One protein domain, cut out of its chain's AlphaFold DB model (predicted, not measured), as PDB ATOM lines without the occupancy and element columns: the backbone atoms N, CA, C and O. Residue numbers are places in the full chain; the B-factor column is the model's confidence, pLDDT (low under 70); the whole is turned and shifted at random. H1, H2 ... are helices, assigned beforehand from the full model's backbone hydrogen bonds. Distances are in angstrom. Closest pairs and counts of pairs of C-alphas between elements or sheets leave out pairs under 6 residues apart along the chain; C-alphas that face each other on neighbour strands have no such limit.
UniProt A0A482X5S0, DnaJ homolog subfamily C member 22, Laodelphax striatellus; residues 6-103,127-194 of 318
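What this domain is: This is residues 6 to 103 and 127 to 194 of the 318 residues of the protein "DnaJ homolog subfamily C member 22" of Laodelphax striatellus (UniProt A0A482X5S0). Two helical lobes lie side by side. One is a group of four helices, in which the hairpin of H9 and H10 packs on H7 and H8, with H10 crossing both; the other is a cluster of the helices H1 to H5, with H6 set across the end of H5 as an arm. The lobes meet loosely, where H3 comes close to H7 and H8, and H4 to H7. The 166 printed residues hold ten named helices, H1 to H10 in chain order, and no named strand, and the class is all helix. The whole is compact, with a radius of gyration of the C-alphas of 16.8 A and spans of 53 by 38 by 29 A.

How they stand to each other: H1, residues 6 to 15, touches H2, residues 20 to 24, closest at the C-alphas of Leu 11 and His 21, 5.1 A apart. H2 touches H3, residues 28 to 36, closest at the C-alphas of His 22 and Gly 31, 4.8 A. H4, residues 38 to 42, only just touches H3, with 3 pairs of C-alphas within 8 A, and only at the corner. H5, residues 44 to 60, has a kink of 69 degrees near residue 51 and touches H1 at a shallow tilt of 30 degrees, opposite ways, closest at Thr 8 and Ile 53, C-alphas 7.3 A apart. H6, residues 64 to 76, is about perpendicular to H5, at 79 degrees; its residues 66 to 67 touch H5. H7, residues 84 to 103, touches H8, residues 127 to 134, closest at the C-alphas of Gly 94 and Gly 129, 4.2 A. H9, residues 144 to 158, and H10, residues 162 to 181, form a helical hairpin, closest at the C-alphas of Pro 146 and Ser 173, 4.1 A. H10 touches H7 at a steep tilt of 45 degrees, closest at the C-alphas of Thr 91 and Val 170, 5.7 A. Every O i to N i+4 pair is within hydrogen-bond range in H1, H2, H3, H6, H7, H8 and H10; the counts are 8 of 13 in H5, 7 of 11 in H9 and 0 of 1 in H4, where O i to N i+3 has 0 of 2.

Where its parts are: H1 begins at C-alpha 6, (5.936, 19.140, -11.807). H5 is 22.7 A long, H7 28.2 A, H9 23.5 A and H10 26.4 A; H10 ends at C-alpha 181, (-22.812, 8.070, 7.145).

The domain as a whole: Residues 104 to 126 are not printed, and C-alphas 103 and 127 are 17.0 A apart across the cut. Of the links printed whole, none is long. Residues 182 to 194 hold no named element. No printed residue is under pLDDT 70.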
ATOM      1  N   ILE A   6       4.539  18.924 -12.227       96.62
ATOM      2  CA  ILE A   6       5.936  19.140 -11.807       96.62
ATOM      3  C   ILE A   6       5.980  19.945 -10.509       96.62
ATOM      4  O   ILE A   6       6.627  19.538  -9.550       96.62
ATOM      5  N   LEU A   7       5.231  21.051 -10.445       96.50
ATOM      6  CA  LEU A   7       5.174  21.865  -9.232       96.50
ATOM      7  C   LEU A   7       4.617  21.066  -8.046       96.50
ATOM      8  O   LEU A   7       5.091  21.222  -6.927       96.50
ATOM      9  N   THR A   8       3.648  20.180  -8.288       97.00
ATOM     10  CA  THR A   8       3.088  19.318  -7.238       97.00
ATOM     11  C   THR A   8       4.143  18.360  -6.677       97.00
ATOM     12  O   THR A   8       4.222  18.217  -5.459       97.00
ATOM     13  N   TYR A   9       4.999  17.769  -7.520       97.69
ATOM     14  CA  TYR A   9       6.118  16.930  -7.068       97.69
ATOM     15  C   TYR A   9       7.206  17.721  -6.330       97.69
ATOM     16  O   TYR A   9       7.711  17.249  -5.316       97.69
ATOM     17  N   VAL A  10       7.530  18.941  -6.773       97.38
ATOM     18  CA  VAL A  10       8.481  19.811  -6.054       97.38
ATOM     19  C   VAL A  10       7.954  20.148  -4.656       97.38
ATOM     20  O   VAL A  10       8.677  20.021  -3.670       97.38
ATOM     21  N   LEU A  11       6.673  20.521  -4.551       96.31
ATOM     22  CA  LEU A  11       6.034  20.797  -3.261       96.31
ATOM     23  C   LEU A  11       5.972  19.557  -2.366       96.31
ATOM     24  O   LEU A  11       6.142  19.678  -1.156       96.31
ATOM     25  N   TRP A  12       5.751  18.379  -2.953       96.31
ATOM     26  CA  TRP A  12       5.784  17.104  -2.242       96.31
ATOM     27  C   TRP A  12       7.183  16.785  -1.684       96.31
ATOM     28  O   TRP A  12       7.292  16.332  -0.546       96.31
ATOM     29  N   LEU A  13       8.251  17.064  -2.434       94.94
ATOM     30  CA  LEU A  13       9.620  16.793  -1.989       94.94
ATOM     31  C   LEU A  13      10.066  17.750  -0.873       94.94
ATOM     32  O   LEU A  13      10.602  17.308   0.136       94.94
ATOM     33  N   VAL A  14       9.832  19.056  -1.040       94.38
ATOM     34  CA  VAL A  14      10.365  20.088  -0.127       94.38
ATOM     35  C   VAL A  14       9.521  20.241   1.140       94.38
ATOM     36  O   VAL A  14      10.054  20.483   2.217       94.38
ATOM     37  N   GLY A  15       8.197  20.109   1.035       93.12
ATOM     38  CA  GLY A  15       7.293  20.294   2.174       93.12
ATOM     39  C   GLY A  15       6.076  19.379   2.145       93.12
ATOM     40  O   GLY A  15       5.045  19.699   2.737       93.12
ATOM     41  N   GLY A  16       6.170  18.236   1.465       90.12
ATOM     42  CA  GLY A  16       5.075  17.271   1.411       90.12
ATOM     43  C   GLY A  16       4.798  16.609   2.752       90.12
ATOM     44  O   GLY A  16       3.644  16.288   3.022       90.12
ATOM     45  N   ILE A  17       5.806  16.494   3.626       93.31
ATOM     46  CA  ILE A  17       5.626  16.065   5.024       93.31
ATOM     47  C   ILE A  17       4.633  16.997   5.742       93.31
ATOM     48  O   ILE A  17       3.762  16.539   6.473       93.31
ATOM     49  N   PHE A  18       4.661  18.297   5.445       94.31
ATOM     50  CA  PHE A  18       3.713  19.279   5.982       94.31
ATOM     51  C   PHE A  18       2.445  19.454   5.124       94.31
ATOM     52  O   PHE A  18       1.624  20.326   5.403       94.31
ATOM     53  N   GLY A  19       2.267  18.654   4.068       94.00
ATOM     54  CA  GLY A  19       1.071  18.671   3.221       94.00
ATOM     55  C   GLY A  19       1.004  19.797   2.179       94.00
ATOM     56  O   GLY A  19      -0.086  20.072   1.665       94.00
ATOM     57  N   LEU A  20       2.122  20.451   1.824       95.38
ATOM     58  CA  LEU A  20       2.123  21.583   0.875       95.38
ATOM     59  C   LEU A  20       1.502  21.251  -0.491       95.38
ATOM     60  O   LEU A  20       0.741  22.056  -1.041       95.38
ATOM     61  N   HIS A  21       1.770  20.061  -1.034       95.56
ATOM     62  CA  HIS A  21       1.189  19.608  -2.303       95.56
ATOM     63  C   HIS A  21      -0.336  19.456  -2.219       95.56
ATOM     64  O   HIS A  21      -1.039  19.833  -3.158       95.56
ATOM     65  N   HIS A  22      -0.876  19.008  -1.081       95.75
ATOM     66  CA  HIS A  22      -2.327  18.926  -0.865       95.75
ATOM     67  C   HIS A  22      -2.982  20.306  -0.829       95.75
ATOM     68  O   HIS A  22      -4.011  20.515  -1.479       95.75
ATOM     69  N   PHE A  23      -2.373  21.275  -0.137       95.25
ATOM     70  CA  PHE A  23      -2.869  22.656  -0.120       95.25
ATOM     71  C   PHE A  23      -2.831  23.297  -1.512       95.25
ATOM     72  O   PHE A  23      -3.782  23.981  -1.912       95.25
ATOM     73  N   TYR A  24      -1.778  23.038  -2.295       95.06
ATOM     74  CA  TYR A  24      -1.695  23.501  -3.682       95.06
ATOM     75  C   TYR A  24      -2.827  22.935  -4.550       95.06
ATOM     76  O   TYR A  24      -3.458  23.687  -5.302       95.06
ATOM     77  N   LEU A  25      -3.140  21.648  -4.389       94.12
ATOM     78  CA  LEU A  25      -4.208  20.947  -5.109       94.12
ATOM     79  C   LEU A  25      -5.624  21.281  -4.598       94.12
ATOM     80  O   LEU A  25      -6.607  20.834  -5.180       94.12
ATOM     81  N   GLY A  26      -5.759  22.089  -3.540       92.06
ATOM     82  CA  GLY A  26      -7.060  22.453  -2.960       92.06
ATOM     83  C   GLY A  26      -7.659  21.379  -2.047       92.06
ATOM     84  O   GLY A  26      -8.844  21.433  -1.710       92.06
ATOM     85  N   ARG A  27      -6.848  20.407  -1.624       93.38
ATOM     86  CA  ARG A  27      -7.215  19.313  -0.717       93.38
ATOM     87  C   ARG A  27      -6.904  19.695   0.735       93.38
ATOM     88  O   ARG A  27      -6.222  18.963   1.440       93.38
ATOM     89  N   ASP A  28      -7.432  20.836   1.184       94.62
ATOM     90  CA  ASP A  28      -7.080  21.475   2.470       94.62
ATOM     91  C   ASP A  28      -7.180  20.546   3.679       94.62
ATOM     92  O   ASP A  28      -6.297  20.538   4.527       94.62
ATOM     93  N   LEU A  29      -8.238  19.735   3.738       94.25
ATOM     94  CA  LEU A  29      -8.444  18.784   4.828       94.25
ATOM     95  C   LEU A  29      -7.346  17.714   4.865       94.25
ATOM     96  O   LEU A  29      -6.850  17.382   5.933       94.25
ATOM     97  N   GLN A  30      -6.936  17.209   3.699       95.06
ATOM     98  CA  GLN A  30      -5.849  16.235   3.601       95.06
ATOM     99  C   GLN A  30      -4.503  16.888   3.947       95.06
ATOM    100  O   GLN A  30      -3.723  16.304   4.688       95.06
ATOM    101  N   GLY A  31      -4.265  18.123   3.492       95.69
ATOM    102  CA  GLY A  31      -3.069  18.889   3.861       95.69
ATOM    103  C   GLY A  31      -2.962  19.131   5.367       95.69
ATOM    104  O   GLY A  31      -1.911  18.884   5.948       95.69
ATOM    105  N   PHE A  32      -4.062  19.527   6.014       96.44
ATOM    106  CA  PHE A  32      -4.106  19.729   7.464       96.44
ATOM    107  C   PHE A  32      -3.810  18.437   8.236       96.44
ATOM    108  O   PHE A  32      -3.016  18.448   9.168       96.44
ATOM    109  N   LEU A  33      -4.375  17.304   7.808       95.62
ATOM    110  CA  LEU A  33      -4.093  16.008   8.430       95.62
ATOM    111  C   LEU A  33      -2.631  15.577   8.267       95.62
ATOM    112  O   LEU A  33      -2.061  15.011   9.199       95.62
ATOM    113  N   TRP A  34      -2.011  15.858   7.116       94.88
ATOM    114  CA  TRP A  34      -0.580  15.607   6.908       94.88
ATOM    115  C   TRP A  34       0.266  16.463   7.843       94.88
ATOM    116  O   TRP A  34       1.181  15.937   8.467       94.88
ATOM    117  N   TRP A  35      -0.078  17.744   7.989       95.75
ATOM    118  CA  TRP A  35       0.595  18.646   8.919       95.75
ATOM    119  C   TRP A  35       0.477  18.169  10.377       95.75
ATOM    120  O   TRP A  35       1.489  18.080  11.064       95.75
ATOM    121  N   CYS A  36      -0.716  17.753  10.821       94.31
ATOM    122  CA  CYS A  36      -0.927  17.203  12.168       94.31
ATOM    123  C   CYS A  36      -0.203  15.871  12.425       94.31
ATOM    124  O   CYS A  36      -0.054  15.480  13.574       94.31
ATOM    125  N   THR A  37       0.185  15.121  11.392       93.00
ATOM    126  CA  THR A  37       0.737  13.761  11.558       93.00
ATOM    127  C   THR A  37       2.109  13.572  10.924       93.00
ATOM    128  O   THR A  37       2.526  12.432  10.703       93.00
ATOM    129  N   LEU A  38       2.794  14.679  10.617       90.94
ATOM    130  CA  LEU A  38       4.114  14.708   9.984       90.94
ATOM    131  C   LEU A  38       4.176  13.788   8.754       90.94
ATOM    132  O   LEU A  38       4.947  12.834   8.684       90.94
ATOM    133  N   GLY A  39       3.318  14.063   7.775       82.38
ATOM    134  CA  GLY A  39       3.307  13.363   6.493       82.38
ATOM    135  C   GLY A  39       2.371  12.159   6.442       82.38
ATOM    136  O   GLY A  39       2.599  11.255   5.647       82.38
ATOM    137  N   GLY A  40       1.323  12.126   7.270       77.56
ATOM    138  CA  GLY A  40       0.325  11.055   7.244       77.56
ATOM    139  C   GLY A  40       0.821   9.796   7.945       77.56
ATOM    140  O   GLY A  40       1.046   8.789   7.281       77.56
ATOM    141  N   TYR A  41       0.958   9.872   9.273       81.12
ATOM    142  CA  TYR A  41       1.553   8.842  10.134       81.12
ATOM    143  C   TYR A  41       3.052   8.690   9.866       81.12
ATOM    144  O   TYR A  41       3.476   7.786   9.155       81.12
ATOM    145  N   MET A  42       3.851   9.618  10.402       82.94
ATOM    146  CA  MET A  42       5.317   9.509  10.428       82.94
ATOM    147  C   MET A  42       5.938   9.299   9.029       82.94
ATOM    148  O   MET A  42       6.887   8.542   8.854       82.94
ATOM    149  N   GLY A  43       5.363   9.950   8.010       85.81
ATOM    150  CA  GLY A  43       5.839   9.923   6.623       85.81
ATOM    151  C   GLY A  43       5.287   8.809   5.717       85.81
ATOM    152  O   GLY A  43       5.514   8.864   4.506       85.81
ATOM    153  N   PHE A  44       4.520   7.835   6.221       89.88
ATOM    154  CA  PHE A  44       3.974   6.761   5.370       89.88
ATOM    155  C   PHE A  44       2.973   7.279   4.321       89.88
ATOM    156  O   PHE A  44       3.003   6.869   3.155       89.88
ATOM    157  N   GLY A  45       2.100   8.215   4.700       90.38
ATOM    158  CA  GLY A  45       1.177   8.879   3.778       90.38
ATOM    159  C   GLY A  45       1.903   9.699   2.708       90.38
ATOM    160  O   GLY A  45       1.507   9.683   1.544       90.38
ATOM    161  N   TRP A  46       2.998  10.357   3.081       93.31
ATOM    162  CA  TRP A  46       3.869  11.112   2.186       93.31
ATOM    163  C   TRP A  46       4.527  10.209   1.136       93.31
ATOM    164  O   TRP A  46       4.491  10.550  -0.046       93.31
ATOM    165  N   LEU A  47       5.030   9.029   1.515       93.56
ATOM    166  CA  LEU A  47       5.561   8.049   0.554       93.56
ATOM    167  C   LEU A  47       4.481   7.550  -0.413       93.56
ATOM    168  O   LEU A  47       4.693   7.490  -1.624       93.56
ATOM    169  N   ARG A  48       3.291   7.235   0.110       93.75
ATOM    170  CA  ARG A  48       2.147   6.795  -0.702       93.75
ATOM    171  C   ARG A  48       1.726   7.848  -1.733       93.75
ATOM    172  O   ARG A  48       1.303   7.489  -2.834       93.75
ATOM    173  N   ASP A  49       1.825   9.130  -1.388       94.44
ATOM    174  CA  ASP A  49       1.370  10.220  -2.250       94.44
ATOM    175  C   ASP A  49       2.120  10.289  -3.587       94.44
ATOM    176  O   ASP A  49       1.506  10.694  -4.572       94.44
ATOM    177  N   VAL A  50       3.372   9.813  -3.680       95.31
ATOM    178  CA  VAL A  50       4.137   9.744  -4.949       95.31
ATOM    179  C   VAL A  50       3.323   9.120  -6.078       95.31
ATOM    180  O   VAL A  50       3.299   9.639  -7.199       95.31
ATOM    181  N   PHE A  51       2.624   8.028  -5.767       96.25
ATOM    182  CA  PHE A  51       1.828   7.266  -6.727       96.25
ATOM    183  C   PHE A  51       0.436   7.869  -6.959       96.25
ATOM    184  O   PHE A  51      -0.216   7.572  -7.960       96.25
ATOM    185  N   LEU A  52      -0.046   8.708  -6.040       94.75
ATOM    186  CA  LEU A  52      -1.387   9.295  -6.091       94.75
ATOM    187  C   LEU A  52      -1.411  10.711  -6.665       94.75
ATOM    188  O   LEU A  52      -2.461  11.131  -7.154       94.75
ATOM    189  N   ILE A  53      -0.278  11.419  -6.673       96.25
ATOM    190  CA  ILE A  53      -0.139  12.764  -7.247       96.25
ATOM    191  C   ILE A  53      -0.723  12.869  -8.665       96.25
ATOM    192  O   ILE A  53      -1.484  13.813  -8.884       96.25
ATOM    193  N   PRO A  54      -0.495  11.929  -9.609       96.19
ATOM    194  CA  PRO A  54      -1.088  12.026 -10.943       96.19
ATOM    195  C   PRO A  54      -2.619  12.072 -10.902       96.19
ATOM    196  O   PRO A  54      -3.238  12.902 -11.566       96.19
ATOM    197  N   ASN A  55      -3.236  11.249 -10.046       94.94
ATOM    198  CA  ASN A  55      -4.685  11.250  -9.854       94.94
ATOM    199  C   ASN A  55      -5.163  12.534  -9.167       94.94
ATOM    200  O   ASN A  55      -6.215  13.052  -9.521       94.94
ATOM    201  N   TYR A  56      -4.410  13.069  -8.201       95.44
ATOM    202  CA  TYR A  56      -4.772  14.316  -7.523       95.44
ATOM    203  C   TYR A  56      -4.686  15.539  -8.436       95.44
ATOM    204  O   TYR A  56      -5.516  16.440  -8.326       95.44
ATOM    205  N   VAL A  57      -3.705  15.571  -9.335       96.44
ATOM    206  CA  VAL A  57      -3.570  16.623 -10.347       96.44
ATOM    207  C   VAL A  57      -4.705  16.517 -11.365       96.44
ATOM    208  O   VAL A  57      -5.356  17.526 -11.631       96.44
ATOM    209  N   ALA A  58      -5.001  15.309 -11.858       94.94
ATOM    210  CA  ALA A  58      -6.108  15.079 -12.786       94.94
ATOM    211  C   ALA A  58      -7.472  15.451 -12.175       94.94
ATOM    212  O   ALA A  58      -8.312  16.050 -12.845       94.94
ATOM    213  N   ASP A  59      -7.660  15.160 -10.884       93.56
ATOM    214  CA  ASP A  59      -8.825  15.570 -10.094       93.56
ATOM    215  C   ASP A  59      -8.928  17.098  -9.983       93.56
ATOM    216  O   ASP A  59      -9.962  17.688 -10.288       93.56
ATOM    217  N   ALA A  60      -7.832  17.767  -9.609       92.94
ATOM    218  CA  ALA A  60      -7.800  19.219  -9.448       92.94
ATOM    219  C   ALA A  60      -7.962  19.991 -10.772       92.94
ATOM    220  O   ALA A  60      -8.415  21.140 -10.759       92.94
ATOM    221  N   ASN A  61      -7.582  19.370 -11.892       94.06
ATOM    222  CA  ASN A  61      -7.719  19.906 -13.246       94.06
ATOM    223  C   ASN A  61      -9.029  19.512 -13.936       94.06
ATOM    224  O   ASN A  61      -9.262  19.973 -15.051       94.06
ATOM    225  N   GLU A  62      -9.871  18.697 -13.291       92.19
ATOM    226  CA  GLU A  62     -11.132  18.197 -13.853       92.19
ATOM    227  C   GLU A  62     -10.922  17.502 -15.217       92.19
ATOM    228  O   GLU A  62     -11.692  17.679 -16.162       92.19
ATOM    229  N   GLU A  63      -9.854  16.703 -15.338       94.25
ATOM    230  CA  GLU A  63      -9.488  16.068 -16.607       94.25
ATOM    231  C   GLU A  63     -10.598  15.133 -17.128       94.25
ATOM    232  O   GLU A  63     -11.097  14.293 -16.368       94.25
ATOM    233  N   PRO A  64     -10.940  15.165 -18.433       94.12
ATOM    234  CA  PRO A  64     -12.066  14.398 -18.973       94.12
ATOM    235  C   PRO A  64     -11.991  12.892 -18.696       94.12
ATOM    236  O   PRO A  64     -13.000  12.264 -18.375       94.12
ATOM    237  N   LYS A  65     -10.787  12.305 -18.778       94.50
ATOM    238  CA  LYS A  65     -10.557  10.879 -18.489       94.50
ATOM    239  C   LYS A  65     -10.848  10.545 -17.025       94.50
ATOM    240  O   LYS A  65     -11.494   9.536 -16.744       94.50
ATOM    241  N   TYR A  66     -10.394  11.393 -16.105       93.31
ATOM    242  CA  TYR A  66     -10.613  11.214 -14.672       93.31
ATOM    243  C   TYR A  66     -12.091  11.387 -14.310       93.31
ATOM    244  O   TYR A  66     -12.668  10.532 -13.636       93.31
ATOM    245  N   VAL A  67     -12.733  12.442 -14.823       92.75
ATOM    246  CA  VAL A  67     -14.159  12.716 -14.589       92.75
ATOM    247  C   VAL A  67     -15.031  11.584 -15.128       92.75
ATOM    248  O   VAL A  67     -15.932  11.133 -14.424       92.75
ATOM    249  N   LYS A  68     -14.741  11.063 -16.329       95.00
ATOM    250  CA  LYS A  68     -15.466   9.916 -16.897       95.00
ATOM    251  C   LYS A  68     -15.395   8.695 -15.976       95.00
ATOM    252  O   LYS A  68     -16.439   8.151 -15.624       95.00
ATOM    253  N   LYS A  69     -14.194   8.334 -15.508       93.75
ATOM    254  CA  LYS A  69     -13.987   7.222 -14.565       93.75
ATOM    255  C   LYS A  69     -14.724   7.437 -13.239       93.75
ATOM    256  O   LYS A  69     -15.303   6.504 -12.688       93.75
ATOM    257  N   LEU A  70     -14.723   8.666 -12.717       92.12
ATOM    258  CA  LEU A  70     -15.454   9.009 -11.497       92.12
ATOM    259  C   LEU A  70     -16.969   8.844 -11.688       92.12
ATOM    260  O   LEU A  70     -17.627   8.239 -10.845       92.12
ATOM    261  N   VAL A  71     -17.516   9.342 -12.798       92.81
ATOM    262  CA  VAL A  71     -18.945   9.220 -13.125       92.81
ATOM    263  C   VAL A  71     -19.349   7.757 -13.306       92.81
ATOM    264  O   VAL A  71     -20.393   7.357 -12.797       92.81
ATOM    265  N   GLU A  72     -18.530   6.951 -13.984       93.88
ATOM    266  CA  GLU A  72     -18.745   5.504 -14.119       93.88
ATOM    267  C   GLU A  72     -18.796   4.817 -12.748       93.88
ATOM    268  O   GLU A  72     -19.746   4.089 -12.467       93.88
ATOM    269  N   ASN A  73     -17.856   5.128 -11.848       92.06
ATOM    270  CA  ASN A  73     -17.844   4.577 -10.489       92.06
ATOM    271  C   ASN A  73     -19.079   4.971  -9.664       92.06
ATOM    272  O   ASN A  73     -19.633   4.128  -8.957       92.06
ATOM    273  N   VAL A  74     -19.511   6.233  -9.762       93.25
ATOM    274  CA  VAL A  74     -20.708   6.749  -9.073       93.25
ATOM    275  C   VAL A  74     -21.990   6.126  -9.633       93.25
ATOM    276  O   VAL A  74     -22.946   5.929  -8.890       93.25
ATOM    277  N   ARG A  75     -22.029   5.804 -10.931       93.06
ATOM    278  CA  ARG A  75     -23.160   5.093 -11.551       93.06
ATOM    279  C   ARG A  75     -23.194   3.619 -11.164       93.06
ATOM    280  O   ARG A  75     -24.276   3.083 -10.972       93.06
ATOM    281  N   ALA A  76     -22.030   2.982 -11.059       95.00
ATOM    282  CA  ALA A  76     -21.918   1.568 -10.718       95.00
ATOM    283  C   ALA A  76     -22.262   1.273  -9.249       95.00
ATOM    284  O   ALA A  76     -22.758   0.191  -8.949       95.00
ATOM    285  N   HIS A  77     -22.019   2.219  -8.334       93.50
ATOM    286  CA  HIS A  77     -22.236   2.015  -6.903       93.50
ATOM    287  C   HIS A  77     -23.079   3.140  -6.302       93.50
ATOM    288  O   HIS A  77     -22.651   4.294  -6.280       93.50
ATOM    289  N   GLU A  78     -24.231   2.799  -5.717       90.50
ATOM    290  CA  GLU A  78     -25.095   3.773  -5.030       90.50
ATOM    291  C   GLU A  78     -24.358   4.494  -3.882       90.50
ATOM    292  O   GLU A  78     -24.533   5.698  -3.664       90.50
ATOM    293  N   LYS A  79     -23.483   3.763  -3.180       92.38
ATOM    294  CA  LYS A  79     -22.603   4.273  -2.124       92.38
ATOM    295  C   LYS A  79     -21.137   3.988  -2.453       92.38
ATOM    296  O   LYS A  79     -20.860   2.996  -3.125       92.38
ATOM    297  N   PRO A  80     -20.190   4.808  -1.963       93.50
ATOM    298  CA  PRO A  80     -18.773   4.527  -2.141       93.50
ATOM    299  C   PRO A  80     -18.418   3.144  -1.574       93.50
ATOM    300  O   PRO A  80     -18.808   2.855  -0.437       93.50
ATOM    301  N   PRO A  81     -17.686   2.296  -2.320       93.75
ATOM    302  CA  PRO A  81     -17.282   0.987  -1.822       93.75
ATOM    303  C   PRO A  81     -16.375   1.121  -0.590       93.75
ATOM    304  O   PRO A  81     -15.847   2.194  -0.278       93.75
ATOM    305  N   PHE A  82     -16.214   0.031   0.158       94.62
ATOM    306  CA  PHE A  82     -15.278   0.001   1.280       94.62
ATOM    307  C   PHE A  82     -13.844   0.213   0.775       94.62
ATOM    308  O   PHE A  82     -13.424  -0.396  -0.208       94.62
ATOM    309  N   SER A  83     -13.085   1.080   1.446       94.25
ATOM    310  CA  SER A  83     -11.680   1.331   1.125       94.25
ATOM    311  C   SER A  83     -10.827   1.088   2.355       94.25
ATOM    312  O   SER A  83     -10.857   1.884   3.294       94.25
ATOM    313  N   THR A  84      -9.996   0.049   2.308       94.69
ATOM    314  CA  THR A  84      -9.067  -0.284   3.395       94.69
ATOM    315  C   THR A  84      -8.173   0.901   3.744       94.69
ATOM    316  O   THR A  84      -8.030   1.242   4.911       94.69
ATOM    317  N   THR A  85      -7.643   1.611   2.741       92.56
ATOM    318  CA  THR A  85      -6.772   2.775   2.985       92.56
ATOM    319  C   THR A  85      -7.484   3.910   3.715       92.56
ATOM    320  O   THR A  85      -6.878   4.576   4.551       92.56
ATOM    321  N   ARG A  86      -8.771   4.138   3.423       94.88
ATOM    322  CA  ARG A  86      -9.550   5.168   4.112       94.88
ATOM    323  C   ARG A  86      -9.947   4.704   5.504       94.88
ATOM    324  O   ARG A  86      -9.866   5.505   6.423       94.88
ATOM    325  N   PHE A  87     -10.334   3.441   5.661       96.81
ATOM    326  CA  PHE A  87     -10.684   2.875   6.959       96.81
ATOM    327  C   PHE A  87      -9.504   2.929   7.930       96.81
ATOM    328  O   PHE A  87      -9.639   3.495   9.008       96.81
ATOM    329  N   VAL A  88      -8.323   2.475   7.500       95.69
ATOM    330  CA  VAL A  88      -7.079   2.588   8.278       95.69
ATOM    331  C   VAL A  88      -6.729   4.052   8.562       95.69
ATOM    332  O   VAL A  88      -6.328   4.395   9.666       95.69
ATOM    333  N   GLY A  89      -6.928   4.955   7.597       95.75
ATOM    334  CA  GLY A  89      -6.749   6.387   7.843       95.75
ATOM    335  C   GLY A  89      -7.701   6.928   8.918       95.75
ATOM    336  O   GLY A  89      -7.271   7.680   9.790       95.75
ATOM    337  N   MET A  90      -8.981   6.540   8.878       97.50
ATOM    338  CA  MET A  90      -9.987   6.927   9.875       97.50
ATOM    339  C   MET A  90      -9.592   6.426  11.262       97.50
ATOM    340  O   MET A  90      -9.704   7.190  12.219       97.50
ATOM    341  N   THR A  91      -9.090   5.192  11.365       96.94
ATOM    342  CA  THR A  91      -8.676   4.641  12.655       96.94
ATOM    343  C   THR A  91      -7.423   5.320  13.199       96.94
ATOM    344  O   THR A  91      -7.413   5.744  14.349       96.94
ATOM    345  N   ILE A  92      -6.392   5.521  12.375       96.00
ATOM    346  CA  ILE A  92      -5.159   6.192  12.810       96.00
ATOM    347  C   ILE A  92      -5.452   7.617  13.290       96.00
ATOM    348  O   ILE A  92      -5.062   7.986  14.393       96.00
ATOM    349  N   ILE A  93      -6.152   8.425  12.487       96.94
ATOM    350  CA  ILE A  93      -6.422   9.823  12.854       96.94
ATOM    351  C   ILE A  93      -7.374   9.907  14.050       96.94
ATOM    352  O   ILE A  93      -7.153  10.738  14.928       96.94
ATOM    353  N   GLY A  94      -8.399   9.050  14.104       97.25
ATOM    354  CA  GLY A  94      -9.292   8.958  15.260       97.25
ATOM    355  C   GLY A  94      -8.521   8.675  16.547       97.25
ATOM    356  O   GLY A  94      -8.673   9.412  17.516       97.25
ATOM    357  N   TYR A  95      -7.631   7.678  16.525       96.69
ATOM    358  CA  TYR A  95      -6.798   7.323  17.675       96.69
ATOM    359  C   TYR A  95      -5.840   8.456  18.059       96.69
ATOM    360  O   TYR A  95      -5.812   8.859  19.217       96.69
ATOM    361  N   VAL A  96      -5.103   9.023  17.097       95.69
ATOM    362  CA  VAL A  96      -4.143  10.111  17.360       95.69
ATOM    363  C   VAL A  96      -4.833  11.317  17.996       95.69
ATOM    364  O   VAL A  96      -4.309  11.892  18.945       95.69
ATOM    365  N   TRP A  97      -6.011  11.712  17.510       96.81
ATOM    366  CA  TRP A  97      -6.727  12.861  18.072       96.81
ATOM    367  C   TRP A  97      -7.326  12.562  19.449       96.81
ATOM    368  O   TRP A  97      -7.297  13.440  20.309       96.81
ATOM    369  N   SER A  98      -7.803  11.338  19.694       96.31
ATOM    370  CA  SER A  98      -8.201  10.903  21.040       96.31
ATOM    371  C   SER A  98      -7.030  10.901  22.018       96.31
ATOM    372  O   SER A  98      -7.169  11.434  23.117       96.31
ATOM    373  N   ALA A  99      -5.872  10.384  21.604       95.75
ATOM    374  CA  ALA A  99      -4.659  10.364  22.412       95.75
ATOM    375  C   ALA A  99      -4.177  11.778  22.744       95.75
ATOM    376  O   ALA A  99      -3.957  12.085  23.909       95.75
ATOM    377  N   ILE A 100      -4.093  12.673  21.753       96.00
ATOM    378  CA  ILE A 100      -3.705  14.074  21.983       96.00
ATOM    379  C   ILE A 100      -4.698  14.771  22.914       96.00
ATOM    380  O   ILE A 100      -4.274  15.487  23.816       96.00
ATOM    381  N   MET A 101      -6.005  14.549  22.735       96.44
ATOM    382  CA  MET A 101      -7.010  15.129  23.627       96.44
ATOM    383  C   MET A 101      -6.841  14.629  25.064       96.44
ATOM    384  O   MET A 101      -6.927  15.423  25.992       96.44
ATOM    385  N   SER A 102      -6.566  13.337  25.248       95.19
ATOM    386  CA  SER A 102      -6.321  12.749  26.566       95.19
ATOM    387  C   SER A 102      -5.039  13.282  27.206       95.19
ATOM    388  O   SER A 102      -5.061  13.671  28.366       95.19
ATOM    389  N   MET A 103      -3.941  13.350  26.447       95.38
ATOM    390  CA  MET A 103      -2.647  13.859  26.917       95.38
ATOM    391  C   MET A 103      -2.677  15.356  27.231       95.38
ATOM    392  O   MET A 103      -1.870  15.827  28.024       95.38
ATOM    393  N   ALA A 127     -14.437  11.157  17.000       98.38
ATOM    394  CA  ALA A 127     -15.426  11.310  15.946       98.38
ATOM    395  C   ALA A 127     -15.009  12.367  14.918       98.38
ATOM    396  O   ALA A 127     -15.225  12.166  13.722       98.38
ATOM    397  N   LEU A 128     -14.379  13.461  15.359       98.06
ATOM    398  CA  LEU A 128     -13.814  14.485  14.480       98.06
ATOM    399  C   LEU A 128     -12.667  13.934  13.626       98.06
ATOM    400  O   LEU A 128     -12.606  14.254  12.436       98.06
ATOM    401  N   GLY A 129     -11.800  13.087  14.186       97.50
ATOM    402  CA  GLY A 129     -10.719  12.440  13.443       97.50
ATOM    403  C   GLY A 129     -11.245  11.507  12.348       97.50
ATOM    404  O   GLY A 129     -10.900  11.658  11.170       97.50
ATOM    405  N   VAL A 130     -12.176  10.616  12.711       98.25
ATOM    406  CA  VAL A 130     -12.860   9.709  11.769       98.25
ATOM    407  C   VAL A 130     -13.602  10.502  10.689       98.25
ATOM    408  O   VAL A 130     -13.433  10.253   9.493       98.25
ATOM    409  N   TRP A 131     -14.389  11.501  11.091       98.12
ATOM    410  CA  TRP A 131     -15.158  12.341  10.176       98.12
ATOM    411  C   TRP A 131     -14.259  13.116   9.208       98.12
ATOM    412  O   TRP A 131     -14.587  13.219   8.021       98.12
ATOM    413  N   SER A 132     -13.116  13.621   9.680       96.88
ATOM    414  CA  SER A 132     -12.158  14.360   8.853       96.88
ATOM    415  C   SER A 132     -11.627  13.492   7.717       96.88
ATOM    416  O   SER A 132     -11.703  13.889   6.555       96.88
ATOM    417  N   VAL A 133     -11.169  12.273   8.011       96.88
ATOM    418  CA  VAL A 133     -10.669  11.352   6.974       96.88
ATOM    419  C   VAL A 133     -11.794  10.866   6.057       96.88
ATOM    420  O   VAL A 133     -11.635  10.818   4.829       96.88
ATOM    421  N   GLY A 134     -12.959  10.572   6.632       96.25
ATOM    422  CA  GLY A 134     -14.145  10.145   5.899       96.25
ATOM    423  C   GLY A 134     -14.638  11.157   4.854       96.25
ATOM    424  O   GLY A 134     -15.174  10.767   3.820       96.25
ATOM    425  N   ASN A 135     -14.406  12.456   5.075       95.62
ATOM    426  CA  ASN A 135     -14.841  13.543   4.185       95.62
ATOM    427  C   ASN A 135     -13.761  14.030   3.191       95.62
ATOM    428  O   ASN A 135     -13.926  15.074   2.534       95.62
ATOM    429  N   ILE A 136     -12.650  13.296   3.059       93.69
ATOM    430  CA  ILE A 136     -11.606  13.586   2.070       93.69
ATOM    431  C   ILE A 136     -12.091  13.233   0.656       93.69
ATOM    432  O   ILE A 136     -12.604  12.145   0.398       93.69
ATOM    433  N   GLY A 137     -11.831  14.134  -0.296       91.31
ATOM    434  CA  GLY A 137     -12.106  13.924  -1.721       91.31
ATOM    435  C   GLY A 137     -13.597  13.978  -2.078       91.31
ATOM    436  O   GLY A 137     -14.316  14.893  -1.659       91.31
ATOM    437  N   HIS A 138     -14.027  13.000  -2.882       91.88
ATOM    438  CA  HIS A 138     -15.388  12.862  -3.432       91.88
ATOM    439  C   HIS A 138     -16.350  12.080  -2.537       91.88
ATOM    440  O   HIS A 138     -17.488  11.818  -2.919       91.88
ATOM    441  N   GLU A 139     -15.907  11.725  -1.340       93.56
ATOM    442  CA  GLU A 139     -16.738  11.103  -0.318       93.56
ATOM    443  C   GLU A 139     -17.118  12.153   0.726       93.56
ATOM    444  O   GLU A 139     -16.387  13.120   0.987       93.56
ATOM    445  N   GLU A 140     -18.317  12.012   1.278       94.44
ATOM    446  CA  GLU A 140     -18.781  12.831   2.388       94.44
ATOM    447  C   GLU A 140     -19.686  12.029   3.320       94.44
ATOM    448  O   GLU A 140     -20.253  11.008   2.935       94.44
ATOM    449  N   GLY A 141     -19.835  12.497   4.554       95.06
ATOM    450  CA  GLY A 141     -20.689  11.859   5.549       95.06
ATOM    451  C   GLY A 141     -20.934  12.763   6.750       95.06
ATOM    452  O   GLY A 141     -20.175  13.702   7.011       95.06
ATOM    453  N   SER A 142     -22.025  12.507   7.469       96.25
ATOM    454  CA  SER A 142     -22.349  13.231   8.700       96.25
ATOM    455  C   SER A 142     -21.459  12.788   9.864       96.25
ATOM    456  O   SER A 142     -21.046  11.634   9.945       96.25
ATOM    457  N   ILE A 143     -21.185  13.712  10.787       97.25
ATOM    458  CA  ILE A 143     -20.444  13.422  12.024       97.25
ATOM    459  C   ILE A 143     -21.300  12.691  13.068       97.25
ATOM    460  O   ILE A 143     -20.774  12.024  13.944       97.25
ATOM    461  N   TRP A 144     -22.627  12.769  12.967       97.75
ATOM    462  CA  TRP A 144     -23.529  12.274  14.009       97.75
ATOM    463  C   TRP A 144     -23.417  10.769  14.278       97.75
ATOM    464  O   TRP A 144     -23.462  10.366  15.432       97.75
ATOM    465  N   TRP A 145     -23.217   9.943  13.247       97.69
ATOM    466  CA  TRP A 145     -23.037   8.495  13.417       97.69
ATOM    467  C   TRP A 145     -21.723   8.116  14.113       97.69
ATOM    468  O   TRP A 145     -21.797   7.406  15.115       97.69
ATOM    469  N   PRO A 146     -20.536   8.569  13.654       98.00
ATOM    470  CA  PRO A 146     -19.302   8.289  14.386       98.00
ATOM    471  C   PRO A 146     -19.296   8.915  15.785       98.00
ATOM    472  O   PRO A 146     -18.720   8.319  16.689       98.00
ATOM    473  N   LEU A 147     -19.957  10.063  15.985       98.19
ATOM    474  CA  LEU A 147     -20.094  10.709  17.294       98.19
ATOM    475  C   LEU A 147     -20.947   9.881  18.257       98.19
ATOM    476  O   LEU A 147     -20.522   9.618  19.376       98.19
ATOM    477  N   ALA A 148     -22.122   9.430  17.811       98.12
ATOM    478  CA  ALA A 148     -22.991   8.574  18.609       98.12
ATOM    479  C   ALA A 148     -22.291   7.259  18.974       98.12
ATOM    480  O   ALA A 148     -22.343   6.849  20.127       98.12
ATOM    481  N   ALA A 149     -21.589   6.639  18.020       97.81
ATOM    482  CA  ALA A 149     -20.794   5.443  18.284       97.81
ATOM    483  C   ALA A 149     -19.688   5.708  19.319       97.81
ATOM    484  O   ALA A 149     -19.550   4.925  20.254       97.81
ATOM    485  N   ALA A 150     -18.970   6.834  19.207       97.62
ATOM    486  CA  ALA A 150     -17.892   7.171  20.131       97.62
ATOM    487  C   ALA A 150     -18.404   7.331  21.572       97.62
ATOM    488  O   ALA A 150     -17.856   6.741  22.505       97.62
ATOM    489  N   TYR A 151     -19.491   8.088  21.752       97.81
ATOM    490  CA  TYR A 151     -20.106   8.293  23.066       97.81
ATOM    491  C   TYR A 151     -20.794   7.040  23.609       97.81
ATOM    492  O   TYR A 151     -20.803   6.842  24.818       97.81
ATOM    493  N   LEU A 152     -21.326   6.170  22.746       97.06
ATOM    494  CA  LEU A 152     -21.898   4.891  23.171       97.06
ATOM    495  C   LEU A 152     -20.826   3.949  23.733       97.06
ATOM    496  O   LEU A 152     -21.098   3.213  24.675       97.06
ATOM    497  N   THR A 153     -19.612   3.981  23.178       95.69
ATOM    498  CA  THR A 153     -18.476   3.195  23.685       95.69
ATOM    499  C   THR A 153     -17.770   3.834  24.881       95.69
ATOM    500  O   THR A 153     -17.028   3.149  25.574       95.69
ATOM    501  N   PHE A 154     -17.995   5.124  25.153       93.50
ATOM    502  CA  PHE A 154     -17.297   5.863  26.212       93.50
ATOM    503  C   PHE A 154     -17.462   5.276  27.631       93.50
ATOM    504  O   PHE A 154     -16.464   5.228  28.344       93.50
ATOM    505  N   PRO A 155     -18.633   4.750  28.055       93.69
ATOM    506  CA  PRO A 155     -18.775   4.112  29.368       93.69
ATOM    507  C   PRO A 155     -17.849   2.909  29.608       93.69
ATOM    508  O   PRO A 155     -17.626   2.549  30.762       93.69
ATOM    509  N   LEU A 156     -17.280   2.304  28.555       90.25
ATOM    510  CA  LEU A 156     -16.276   1.238  28.692       90.25
ATOM    511  C   LEU A 156     -14.981   1.725  29.355       90.25
ATOM    512  O   LEU A 156     -14.234   0.907  29.881       90.25
ATOM    513  N   TYR A 157     -14.750   3.042  29.403       85.38
ATOM    514  CA  TYR A 157     -13.646   3.661  30.142       85.38
ATOM    515  C   TYR A 157     -13.644   3.295  31.638       85.38
ATOM    516  O   TYR A 157     -12.609   3.364  32.289       85.38
ATOM    517  N   LEU A 158     -14.792   2.885  32.194       87.19
ATOM    518  CA  LEU A 158     -14.903   2.448  33.589       87.19
ATOM    519  C   LEU A 158     -14.380   1.022  33.839       87.19
ATOM    520  O   LEU A 158     -14.225   0.641  34.996       87.19
ATOM    521  N   TYR A 159     -14.154   0.231  32.786       89.56
ATOM    522  CA  TYR A 159     -13.867  -1.206  32.892       89.56
ATOM    523  C   TYR A 159     -12.584  -1.635  32.175       89.56
ATOM    524  O   TYR A 159     -11.956  -2.603  32.591       89.56
ATOM    525  N   GLU A 160     -12.203  -0.937  31.107       91.25
ATOM    526  CA  GLU A 160     -11.075  -1.288  30.242       91.25
ATOM    527  C   GLU A 160      -9.922  -0.290  30.367       91.25
ATOM    528  O   GLU A 160     -10.109   0.859  30.771       91.25
ATOM    529  N   SER A 161      -8.722  -0.707  29.955       90.00
ATOM    530  CA  SER A 161      -7.586   0.212  29.834       90.00
ATOM    531  C   SER A 161      -7.836   1.282  28.763       90.00
ATOM    532  O   SER A 161      -8.586   1.076  27.800       90.00
ATOM    533  N   THR A 162      -7.161   2.428  28.896       87.44
ATOM    534  CA  THR A 162      -7.294   3.570  27.978       87.44
ATOM    535  C   THR A 162      -7.032   3.180  26.519       87.44
ATOM    536  O   THR A 162      -7.806   3.549  25.635       87.44
ATOM    537  N   ASP A 163      -6.001   2.373  26.258       90.19
ATOM    538  CA  ASP A 163      -5.638   1.939  24.902       90.19
ATOM    539  C   ASP A 163      -6.686   1.028  24.258       90.19
ATOM    540  O   ASP A 163      -7.064   1.215  23.092       90.19
ATOM    541  N   THR A 164      -7.189   0.053  25.021       91.94
ATOM    542  CA  THR A 164      -8.245  -0.859  24.565       91.94
ATOM    543  C   THR A 164      -9.515  -0.075  24.266       91.94
ATOM    544  O   THR A 164     -10.123  -0.240  23.205       91.94
ATOM    545  N   MET A 165      -9.876   0.854  25.152       91.12
ATOM    546  CA  MET A 165     -11.042   1.713  24.986       91.12
ATOM    547  C   MET A 165     -10.922   2.602  23.743       91.12
ATOM    548  O   MET A 165     -11.861   2.651  22.942       91.12
ATOM    549  N   PHE A 166      -9.772   3.246  23.514       94.19
ATOM    550  CA  PHE A 166      -9.549   4.051  22.305       94.19
ATOM    551  C   PHE A 166      -9.661   3.208  21.043       94.19
ATOM    552  O   PHE A 166     -10.318   3.623  20.089       94.19
ATOM    553  N   THR A 167      -9.090   2.006  21.052       95.12
ATOM    554  CA  THR A 167      -9.165   1.085  19.916       95.12
ATOM    555  C   THR A 167     -10.614   0.706  19.602       95.12
ATOM    556  O   THR A 167     -11.052   0.861  18.459       95.12
ATOM    557  N   ILE A 168     -11.387   0.280  20.607       96.25
ATOM    558  CA  ILE A 168     -12.803  -0.089  20.444       96.25
ATOM    559  C   ILE A 168     -13.618   1.101  19.934       96.25
ATOM    560  O   ILE A 168     -14.348   0.974  18.947       96.25
ATOM    561  N   MET A 169     -13.468   2.264  20.571       97.06
ATOM    562  CA  MET A 169     -14.195   3.486  20.226       97.06
ATOM    563  C   MET A 169     -13.932   3.904  18.780       97.06
ATOM    564  O   MET A 169     -14.862   4.144  18.011       97.06
ATOM    565  N   VAL A 170     -12.663   3.965  18.387       97.81
ATOM    566  CA  VAL A 170     -12.249   4.397  17.052       97.81
ATOM    567  C   VAL A 170     -12.735   3.427  15.975       97.81
ATOM    568  O   VAL A 170     -13.237   3.867  14.938       97.81
ATOM    569  N   VAL A 171     -12.631   2.116  16.215       98.06
ATOM    570  CA  VAL A 171     -13.122   1.090  15.282       98.06
ATOM    571  C   VAL A 171     -14.645   1.164  15.149       98.06
ATOM    572  O   VAL A 171     -15.157   1.178  14.025       98.06
ATOM    573  N   ALA A 172     -15.373   1.291  16.263       98.00
ATOM    574  CA  ALA A 172     -16.826   1.450  16.258       98.00
ATOM    575  C   ALA A 172     -17.257   2.714  15.494       98.00
ATOM    576  O   ALA A 172     -18.135   2.647  14.627       98.00
ATOM    577  N   SER A 173     -16.604   3.852  15.741       98.31
ATOM    578  CA  SER A 173     -16.857   5.107  15.028       98.31
ATOM    579  C   SER A 173     -16.528   5.018  13.538       98.31
ATOM    580  O   SER A 173     -17.310   5.506  12.716       98.31
ATOM    581  N   ALA A 174     -15.420   4.373  13.159       98.25
ATOM    582  CA  ALA A 174     -15.042   4.179  11.760       98.25
ATOM    583  C   ALA A 174     -16.061   3.309  11.007       98.25
ATOM    584  O   ALA A 174     -16.490   3.679   9.910       98.25
ATOM    585  N   PHE A 175     -16.525   2.206  11.608       98.06
ATOM    586  CA  PHE A 175     -17.596   1.385  11.033       98.06
ATOM    587  C   PHE A 175     -18.925   2.136  10.952       98.06
ATOM    588  O   PHE A 175     -19.602   2.073   9.924       98.06
ATOM    589  N   ALA A 176     -19.293   2.885  11.995       97.94
ATOM    590  CA  ALA A 176     -20.507   3.696  11.987       97.94
ATOM    591  C   ALA A 176     -20.483   4.730  10.851       97.94
ATOM    592  O   ALA A 176     -21.482   4.898  10.143       97.94
ATOM    593  N   PHE A 177     -19.339   5.383  10.618       97.94
ATOM    594  CA  PHE A 177     -19.181   6.289   9.485       97.94
ATOM    595  C   PHE A 177     -19.305   5.548   8.146       97.94
ATOM    596  O   PHE A 177     -20.099   5.961   7.298       97.94
ATOM    597  N   ASP A 178     -18.570   4.449   7.960       96.31
ATOM    598  CA  ASP A 178     -18.510   3.733   6.681       96.31
ATOM    599  C   ASP A 178     -19.862   3.121   6.275       96.31
ATOM    600  O   ASP A 178     -20.291   3.259   5.129       96.31
ATOM    601  N   ILE A 179     -20.577   2.517   7.230       95.38
ATOM    602  CA  ILE A 179     -21.839   1.807   6.979       95.38
ATOM    603  C   ILE A 179     -23.023   2.780   6.879       95.38
ATOM    604  O   ILE A 179     -23.903   2.614   6.023       95.38
ATOM    605  N   LYS A 180     -23.092   3.779   7.772       95.81
ATOM    606  CA  LYS A 180     -24.296   4.614   7.943       95.81
ATOM    607  C   LYS A 180     -24.156   6.029   7.389       95.81
ATOM    608  O   LYS A 180     -25.135   6.551   6.859       95.81
ATOM    609  N   ALA A 181     -22.984   6.658   7.499       94.56
ATOM    610  CA  ALA A 181     -22.812   8.070   7.145       94.56
ATOM    611  C   ALA A 181     -22.293   8.296   5.716       94.56
ATOM    612  O   ALA A 181     -22.634   9.311   5.100       94.56
ATOM    613  N   LYS A 182     -21.462   7.380   5.207       95.50
ATOM    614  CA  LYS A 182     -20.726   7.519   3.947       95.50
ATOM    615  C   LYS A 182     -21.656   7.589   2.733       95.50
ATOM    616  O   LYS A 182     -22.502   6.721   2.509       95.50
ATOM    617  N   LYS A 183     -21.450   8.615   1.908       95.69
ATOM    618  CA  LYS A 183     -22.154   8.838   0.639       95.69
ATOM    619  C   LYS A 183     -21.251   9.531  -0.380       95.69
ATOM    620  O   LYS A 183     -20.272  10.191  -0.032       95.69
ATOM    621  N   TRP A 184     -21.611   9.412  -1.655       94.94
ATOM    622  CA  TRP A 184     -20.961  10.172  -2.718       94.94
ATOM    623  C   TRP A 184     -21.277  11.662  -2.602       94.94
ATOM    624  O   TRP A 184     -22.433  12.066  -2.428       94.94
ATOM    625  N   ARG A 185     -20.254  12.494  -2.789       91.50
ATOM    626  CA  ARG A 185     -20.407  13.939  -2.924       91.50
ATOM    627  C   ARG A 185     -20.934  14.263  -4.322       91.50
ATOM    628  O   ARG A 185     -20.179  14.343  -5.282       91.50
ATOM    629  N   LYS A 186     -22.244  14.492  -4.430       85.38
ATOM    630  CA  LYS A 186     -22.906  14.809  -5.714       85.38
ATOM    631  C   LYS A 186     -22.686  16.254  -6.180       85.38
ATOM    632  O   LYS A 186     -22.785  16.539  -7.367       85.38
ATOM    633  N   LYS A 187     -22.430  17.180  -5.250       82.88
ATOM    634  CA  LYS A 187     -22.244  18.612  -5.541       82.88
ATOM    635  C   LYS A 187     -20.764  18.981  -5.484       82.88
ATOM    636  O   LYS A 187     -20.096  18.688  -4.493       82.88
ATOM    637  N   ALA A 188     -20.281  19.690  -6.504       77.94
ATOM    638  CA  ALA A 188     -18.928  20.234  -6.508       77.94
ATOM    639  C   ALA A 188     -18.701  21.145  -5.284       77.94
ATOM    640  O   ALA A 188     -19.575  21.935  -4.905       77.94
ATOM    641  N   LYS A 189     -17.526  21.040  -4.647       78.12
ATOM    642  CA  LYS A 189     -17.158  21.933  -3.540       78.12
ATOM    643  C   LYS A 189     -17.082  23.364  -4.066       78.12
ATOM    644  O   LYS A 189     -16.349  23.647  -5.011       78.12
ATOM    645  N   LYS A 190     -17.792  24.288  -3.412       80.44
ATOM    646  CA  LYS A 190     -17.618  25.720  -3.674       80.44
ATOM    647  C   LYS A 190     -16.163  26.091  -3.374       80.44
ATOM    648  O   LYS A 190     -15.686  25.850  -2.263       80.44
ATOM    649  N   LYS A 191     -15.458  26.655  -4.360       81.38
ATOM    650  CA  LYS A 191     -14.069  27.104  -4.195       81.38
ATOM    651  C   LYS A 191     -14.056  28.251  -3.179       81.38
ATOM    652  O   LYS A 191     -14.600  29.319  -3.442       81.38
ATOM    653  N   LYS A 192     -13.494  28.008  -1.991       87.12
ATOM    654  CA  LYS A 192     -13.313  29.042  -0.962       87.12
ATOM    655  C   LYS A 192     -12.209  30.007  -1.399       87.12
ATOM    656  O   LYS A 192     -11.247  29.590  -2.048       87.12
ATOM    657  N   SER A 193     -12.324  31.279  -1.019       92.50
ATOM    658  CA  SER A 193     -11.249  32.253  -1.231       92.50
ATOM    659  C   SER A 193      -9.989  31.841  -0.462       92.50
ATOM    660  O   SER A 193     -10.075  31.176   0.574       92.50
ATOM    661  N   LEU A 194      -8.810  32.246  -0.948       91.38
ATOM    662  CA  LEU A 194      -7.542  31.935  -0.281       91.38
ATOM    663  C   LEU A 194      -7.534  32.433   1.172       91.38
ATOM    664  O   LEU A 194      -7.169  31.677   2.063       91.38
TER     665      LEU A 194